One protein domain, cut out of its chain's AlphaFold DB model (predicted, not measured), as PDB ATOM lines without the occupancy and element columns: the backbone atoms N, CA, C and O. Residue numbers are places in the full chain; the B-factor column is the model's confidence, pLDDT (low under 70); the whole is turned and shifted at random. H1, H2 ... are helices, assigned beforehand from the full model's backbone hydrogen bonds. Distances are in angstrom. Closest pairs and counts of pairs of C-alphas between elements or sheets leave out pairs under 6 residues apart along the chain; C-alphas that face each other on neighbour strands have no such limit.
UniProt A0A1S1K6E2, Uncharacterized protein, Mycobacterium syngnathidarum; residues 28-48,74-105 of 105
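Overview. This is residues 28 to 48 and 74 to 105 of the 105 residues of an uncharacterized protein of Mycobacterium syngnathidarum (UniProt A0A1S1K6E2). Two long helices, H1 and then H2, run opposite ways side by side over part of their lengths, shifted along each other into a long thin rod. Residues 43 to 48 of H1 stick out at one end, and residues 98 to 103 at the other. The printed part has 53 residues with two named helices and no named strand: all helix, extended, with a radius of gyration of the C-alphas of 16.9 A and spans of 58 by 16 by 11 A.

Along the chain. H1, residues 28 to 48, begins at C-alpha 28 (-49.844, -5.682, 4.487) and measures 30.5 A. H2, residues 74 to 101, measures 41.0 A and ends at C-alpha 101 (-24.738, -4.290, -5.709).

Arrangement. H1 and H2 touch, the closest C-alphas being those of Gly 28 and Gly 81, 4.3 A apart. Their lines stand at a shallow tilt of 24 degrees, opposite ways. Every O i to N i+4 pair is within hydrogen-bond range in H1, and 23 of 24 in H2.

Size, cuts and confidence. The C-alphas farthest apart, those of Glu 48 and Gly 103, are 58.4 A apart. Residues 49 to 73 are not printed; C-alphas 48 and 74 are 18.4 A apart across this cut. Mean pLDDT of the printed part is 79.3, with residue 74 under 70.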
ATOM      1  N   GLY A  28     -50.055  -5.838   3.045       76.38
ATOM      2  CA  GLY A  28     -49.844  -5.682   4.487       76.38
ATOM      3  C   GLY A  28     -50.506  -4.423   5.051       76.38
ATOM      4  O   GLY A  28     -51.283  -4.500   6.008       76.38
ATOM      5  N   VAL A  29     -50.289  -3.279   4.394       81.56
ATOM      6  CA  VAL A  29     -50.900  -1.998   4.775       81.56
ATOM      7  C   VAL A  29     -52.425  -2.058   4.671       81.56
ATOM      8  O   VAL A  29     -53.123  -1.627   5.593       81.56
ATOM      9  N   ALA A  30     -52.966  -2.631   3.593       81.81
ATOM     10  CA  ALA A  30     -54.412  -2.757   3.418       81.81
ATOM     11  C   ALA A  30     -55.057  -3.581   4.547       81.81
ATOM     12  O   ALA A  30     -56.063  -3.162   5.128       81.81
ATOM     13  N   LEU A  31     -54.456  -4.716   4.914       76.62
ATOM     14  CA  LEU A  31     -54.942  -5.566   6.003       76.62
ATOM     15  C   LEU A  31     -54.894  -4.856   7.362       76.62
ATOM     16  O   LEU A  31     -55.864  -4.944   8.121       76.62
ATOM     17  N   LEU A  32     -53.830  -4.094   7.643       77.38
ATOM     18  CA  LEU A  32     -53.737  -3.270   8.851       77.38
ATOM     19  C   LEU A  32     -54.867  -2.241   8.921       77.38
ATOM     20  O   LEU A  32     -55.574  -2.174   9.928       77.38
ATOM     21  N   VAL A  33     -55.089  -1.475   7.850       82.06
ATOM     22  CA  VAL A  33     -56.144  -0.449   7.803       82.06
ATOM     23  C   VAL A  33     -57.524  -1.071   8.019       82.06
ATOM     24  O   VAL A  33     -58.318  -0.562   8.816       82.06
ATOM     25  N   VAL A  34     -57.817  -2.192   7.355       80.81
ATOM     26  CA  VAL A  34     -59.098  -2.898   7.513       80.81
ATOM     27  C   VAL A  34     -59.252  -3.448   8.933       80.81
ATOM     28  O   VAL A  34     -60.316  -3.285   9.539       80.81
ATOM     29  N   GLY A  35     -58.203  -4.054   9.495       76.19
ATOM     30  CA  GLY A  35     -58.191  -4.562  10.866       76.19
ATOM     31  C   GLY A  35     -58.440  -3.460  11.900       76.19
ATOM     32  O   GLY A  35     -59.304  -3.609  12.770       76.19
ATOM     33  N   ILE A  36     -57.765  -2.315  11.757       78.69
ATOM     34  CA  ILE A  36     -57.941  -1.138  12.620       78.69
ATOM     35  C   ILE A  36     -59.371  -0.600  12.510       78.69
ATOM     36  O   ILE A  36     -60.029  -0.425  13.536       78.69
ATOM     37  N   ARG A  37     -59.898  -0.399  11.294       80.25
ATOM     38  CA  ARG A  37     -61.276   0.090  11.099       80.25
ATOM     39  C   ARG A  37     -62.307  -0.831  11.749       80.25
ATOM     40  O   ARG A  37     -63.210  -0.346  12.432       80.25
ATOM     41  N   ARG A  38     -62.153  -2.151  11.599       78.88
ATOM     42  CA  ARG A  38     -63.029  -3.139  12.255       78.88
ATOM     43  C   ARG A  38     -62.913  -3.081  13.780       78.88
ATOM     44  O   ARG A  38     -63.935  -3.134  14.462       78.88
ATOM     45  N   ARG A  39     -61.700  -2.925  14.324       77.69
ATOM     46  CA  ARG A  39     -61.476  -2.811  15.774       77.69
ATOM     47  C   ARG A  39     -62.090  -1.537  16.352       77.69
ATOM     48  O   ARG A  39     -62.733  -1.607  17.393       77.69
ATOM     49  N   VAL A  40     -61.953  -0.403  15.665       82.81
ATOM     50  CA  VAL A  40     -62.569   0.874  16.068       82.81
ATOM     51  C   VAL A  40     -64.093   0.780  16.037       82.81
ATOM     52  O   VAL A  40     -64.747   1.209  16.986       82.81
ATOM     53  N   ALA A  41     -64.668   0.176  14.990       81.81
ATOM     54  CA  ALA A  41     -66.110  -0.032  14.900       81.81
ATOM     55  C   ALA A  41     -66.640  -0.898  16.055       81.81
ATOM     56  O   ALA A  41     -67.640  -0.530  16.669       81.81
ATOM     57  N   ARG A  42     -65.940  -1.987  16.417       77.25
ATOM     58  CA  ARG A  42     -66.300  -2.789  17.597       77.25
ATOM     59  C   ARG A  42     -66.130  -2.019  18.901       77.25
ATOM     60  O   ARG A  42     -67.011  -2.079  19.742       77.25
ATOM     61  N   ALA A  43     -65.029  -1.296  19.089       81.06
ATOM     62  CA  ALA A  43     -64.818  -0.529  20.316       81.06
ATOM     63  C   ALA A  43     -65.921   0.521  20.520       81.06
ATOM     64  O   ALA A  43     -66.366   0.738  21.642       81.06
ATOM     65  N   ARG A  44     -66.391   1.146  19.433       82.38
ATOM     66  CA  ARG A  44     -67.543   2.051  19.473       82.38
ATOM     67  C   ARG A  44     -68.835   1.312  19.820       82.38
ATOM     68  O   ARG A  44     -69.583   1.814  20.646       82.38
ATOM     69  N   TRP A  45     -69.065   0.143  19.222       80.00
ATOM     70  CA  TRP A  45     -70.215  -0.707  19.536       80.00
ATOM     71  C   TRP A  45     -70.259  -1.090  21.019       80.00
ATOM     72  O   TRP A  45     -71.261  -0.837  21.670       80.00
ATOM     73  N   ASN A  46     -69.159  -1.611  21.568       80.69
ATOM     74  CA  ASN A  46     -69.101  -2.034  22.968       80.69
ATOM     75  C   ASN A  46     -69.381  -0.878  23.932       80.69
ATOM     76  O   ASN A  46     -70.148  -1.055  24.860       80.69
ATOM     77  N   ARG A  47     -68.829   0.320  23.689       80.44
ATOM     78  CA  ARG A  47     -69.119   1.482  24.550       80.44
ATOM     79  C   ARG A  47     -70.596   1.875  24.536       80.44
ATOM     80  O   ARG A  47     -71.110   2.318  25.556       80.44
ATOM     81  N   GLU A  48     -71.246   1.771  23.381       81.19
ATOM     82  CA  GLU A  48     -72.676   2.060  23.248       81.19
ATOM     83  C   GLU A  48     -73.524   0.987  23.946       81.19
ATOM     84  O   GLU A  48     -74.499   1.318  24.614       81.19
ATOM     85  N   GLY A  74     -61.486  -9.342  14.010       63.34
ATOM     86  CA  GLY A  74     -60.645  -8.166  13.708       63.34
ATOM     87  C   GLY A  74     -59.147  -8.318  14.026       63.34
ATOM     88  O   GLY A  74     -58.318  -7.731  13.337       63.34
ATOM     89  N   ILE A  75     -58.792  -9.105  15.048       74.88
ATOM     90  CA  ILE A  75     -57.403  -9.221  15.539       74.88
ATOM     91  C   ILE A  75     -56.507  -9.940  14.526       74.88
ATOM     92  O   ILE A  75     -55.393  -9.487  14.275       74.88
ATOM     93  N   TRP A  76     -57.011 -10.998  13.886       72.81
ATOM     94  CA  TRP A  76     -56.270 -11.747  12.866       72.81
ATOM     95  C   TRP A  76     -55.847 -10.866  11.691       72.81
ATOM     96  O   TRP A  76     -54.704 -10.938  11.264       72.81
ATOM     97  N   LEU A  77     -56.713  -9.955  11.236       73.00
ATOM     98  CA  LEU A  77     -56.372  -9.013  10.163       73.00
ATOM     99  C   LEU A  77     -55.216  -8.080  10.546       73.00
ATOM    100  O   LEU A  77     -54.382  -7.766   9.703       73.00
ATOM    101  N   ILE A  78     -55.143  -7.669  11.816       72.38
ATOM    102  CA  ILE A  78     -54.054  -6.820  12.317       72.38
ATOM    103  C   ILE A  78     -52.752  -7.621  12.387       72.38
ATOM    104  O   ILE A  78     -51.730  -7.148  11.903       72.38
ATOM    105  N   VAL A  79     -52.787  -8.830  12.958       80.44
ATOM    106  CA  VAL A  79     -51.600  -9.690  13.086       80.44
ATOM    107  C   VAL A  79     -51.058 -10.064  11.707       80.44
ATOM    108  O   VAL A  79     -49.885  -9.835  11.425       80.44
ATOM    109  N   THR A  80     -51.913 -10.561  10.811       79.44
ATOM    110  CA  THR A  80     -51.529 -10.907   9.438       79.44
ATOM    111  C   THR A  80     -51.036  -9.679   8.670       79.44
ATOM    112  O   THR A  80     -50.006  -9.752   8.007       79.44
ATOM    113  N   GLY A  81     -51.705  -8.529   8.804       75.44
ATOM    114  CA  GLY A  81     -51.261  -7.280   8.184       75.44
ATOM    115  C   GLY A  81     -49.889  -6.814   8.678       75.44
ATOM    116  O   GLY A  81     -49.049  -6.422   7.869       75.44
ATOM    117  N   ALA A  82     -49.620  -6.910   9.982       79.75
ATOM    118  CA  ALA A  82     -48.321  -6.566  10.556       79.75
ATOM    119  C   ALA A  82     -47.202  -7.466  10.010       79.75
ATOM    120  O   ALA A  82     -46.159  -6.960   9.600       79.75
ATOM    121  N   VAL A  83     -47.442  -8.780   9.939       85.62
ATOM    122  CA  VAL A  83     -46.483  -9.748   9.381       85.62
ATOM    123  C   VAL A  83     -46.204  -9.460   7.905       85.62
ATOM    124  O   VAL A  83     -45.041  -9.387   7.513       85.62
ATOM    125  N   LEU A  84     -47.238  -9.237   7.083       80.44
ATOM    126  CA  LEU A  84     -47.039  -8.902   5.667       80.44
ATOM    127  C   LEU A  84     -46.291  -7.582   5.475       80.44
ATOM    128  O   LEU A  84     -45.471  -7.480   4.569       80.44
ATOM    129  N   THR A  85     -46.543  -6.586   6.323       76.50
ATOM    130  CA  THR A  85     -45.844  -5.294   6.247       76.50
ATOM    131  C   THR A  85     -44.355  -5.459   6.558       76.50
ATOM    132  O   THR A  85     -43.519  -4.905   5.849       76.50
ATOM    133  N   TRP A  86     -44.011  -6.275   7.560       83.75
ATOM    134  CA  TRP A  86     -42.621  -6.635   7.859       83.75
ATOM    135  C   TRP A  86     -41.947  -7.378   6.704       83.75
ATOM    136  O   TRP A  86     -40.832  -7.028   6.324       83.75
ATOM    137  N   LEU A  87     -42.625  -8.360   6.107       81.94
ATOM    138  CA  LEU A  87     -42.119  -9.064   4.922       81.94
ATOM    139  C   LEU A  87     -41.912  -8.111   3.737       81.94
ATOM    140  O   LEU A  87     -40.885  -8.180   3.067       81.94
ATOM    141  N   GLY A  88     -42.847  -7.184   3.518       79.19
ATOM    142  CA  GLY A  88     -42.727  -6.136   2.508       79.19
ATOM    143  C   GLY A  88     -41.500  -5.259   2.733       79.19
ATOM    144  O   GLY A  88     -40.722  -5.056   1.805       79.19
ATOM    145  N   LEU A  89     -41.266  -4.821   3.972       83.81
ATOM    146  CA  LEU A  89     -40.088  -4.032   4.331       83.81
ATOM    147  C   LEU A  89     -38.783  -4.795   4.075       83.81
ATOM    148  O   LEU A  89     -37.855  -4.235   3.496       83.81
ATOM    149  N   LEU A  90     -38.718  -6.074   4.453       86.38
ATOM    150  CA  LEU A  90     -37.552  -6.916   4.176       86.38
ATOM    151  C   LEU A  90     -37.280  -7.025   2.671       86.38
ATOM    152  O   LEU A  90     -36.132  -6.938   2.252       86.38
ATOM    153  N   HIS A  91     -38.322  -7.155   1.850       80.75
ATOM    154  CA  HIS A  91     -38.178  -7.167   0.394       80.75
ATOM    155  C   HIS A  91     -37.749  -5.815  -0.184       80.75
ATOM    156  O   HIS A  91     -37.007  -5.787  -1.160       80.75
ATOM    157  N   VAL A  92     -38.176  -4.695   0.406       80.81
ATOM    158  CA  VAL A  92     -37.670  -3.368   0.020       80.81
ATOM    159  C   VAL A  92     -36.176  -3.261   0.321       80.81
ATOM    160  O   VAL A  92     -35.420  -2.808  -0.534       80.81
ATOM    161  N   LEU A  93     -35.733  -3.702   1.500       84.38
ATOM    162  CA  LEU A  93     -34.313  -3.684   1.869       84.38
ATOM    163  C   LEU A  93     -33.472  -4.578   0.948       84.38
ATOM    164  O   LEU A  93     -32.410  -4.157   0.495       84.38
ATOM    165  N   ASP A  94     -33.971  -5.770   0.626       81.75
ATOM    166  CA  ASP A  94     -33.334  -6.699  -0.314       81.75
ATOM    167  C   ASP A  94     -33.245  -6.116  -1.736       81.75
ATOM    168  O   ASP A  94     -32.205  -6.197  -2.392       81.75
ATOM    169  N   LEU A  95     -34.301  -5.435  -2.196       78.44
ATOM    170  CA  LEU A  95     -34.297  -4.714  -3.469       78.44
ATOM    171  C   LEU A  95     -33.246  -3.601  -3.480       78.44
ATOM    172  O   LEU A  95     -32.497  -3.487  -4.446       78.44
ATOM    173  N   VAL A  96     -33.180  -2.786  -2.426       82.19
ATOM    174  CA  VAL A  96     -32.189  -1.705  -2.310       82.19
ATOM    175  C   VAL A  96     -30.771  -2.274  -2.317       82.19
ATOM    176  O   VAL A  96     -29.921  -1.771  -3.049       82.19
ATOM    177  N   ALA A  97     -30.523  -3.355  -1.575       83.81
ATOM    178  CA  ALA A  97     -29.234  -4.042  -1.585       83.81
ATOM    179  C   ALA A  97     -28.887  -4.574  -2.984       83.81
ATOM    180  O   ALA A  97     -27.767  -4.385  -3.454       83.81
ATOM    181  N   THR A  98     -29.856  -5.174  -3.679       81.31
ATOM    182  CA  THR A  98     -29.692  -5.663  -5.056       81.31
ATOM    183  C   THR A  98     -29.346  -4.523  -6.011       81.31
ATOM    184  O   THR A  98     -28.418  -4.650  -6.806       81.31
ATOM    185  N   LEU A  99     -30.053  -3.394  -5.915       81.38
ATOM    186  CA  LEU A  99     -29.812  -2.214  -6.745       81.38
ATOM    187  C   LEU A  99     -28.411  -1.630  -6.507       81.38
ATOM    188  O   LEU A  99     -27.702  -1.370  -7.480       81.38
ATOM    189  N   HIS A 100     -27.995  -1.521  -5.243       82.31
ATOM    190  CA  HIS A 100     -26.664  -1.050  -4.857       82.31
ATOM    191  C   HIS A 100     -25.554  -1.983  -5.365       82.31
ATOM    192  O   HIS A 100     -24.593  -1.543  -5.988       82.31
ATOM    193  N   VAL A 101     -25.704  -3.302  -5.190       80.44
ATOM    194  CA  VAL A 101     -24.738  -4.290  -5.709       80.44
ATOM    195  C   VAL A 101     -24.675  -4.268  -7.239       80.44
ATOM    196  O   VAL A 101     -23.608  -4.465  -7.814       80.44
ATOM    197  N   SER A 102     -25.797  -4.001  -7.910       74.81
ATOM    198  CA  SER A 102     -25.846  -3.875  -9.371       74.81
ATOM    199  C   SER A 102     -25.315  -2.539  -9.913       74.81
ATOM    200  O   SER A 102     -25.287  -2.364 -11.131       74.81
ATOM    201  N   GLY A 103     -24.897  -1.607  -9.045       75.81
ATOM    202  CA  GLY A 103     -24.349  -0.302  -9.433       75.81
ATOM    203  C   GLY A 103     -25.369   0.651 -10.061       75.81
ATOM    204  O   GLY A 103     -24.988   1.573 -10.778       75.81
ATOM    205  N   VAL A 104     -26.665   0.407  -9.838       76.12
ATOM    206  CA  VAL A 104     -27.757   1.275 -10.317       76.12
ATOM    207  C   VAL A 104     -27.889   2.529  -9.444       76.12
ATOM    208  O   VAL A 104     -28.312   3.575  -9.936       76.12
ATOM    209  N   ILE A 105     -27.527   2.413  -8.164       71.69
ATOM    210  CA  ILE A 105     -27.484   3.478  -7.151       71.69
ATOM    211  C   ILE A 105     -26.235   3.336  -6.297       71.69
ATOM    212  O   ILE A 105     -25.794   2.180  -6.110       71.69
TER     213      ILE A 105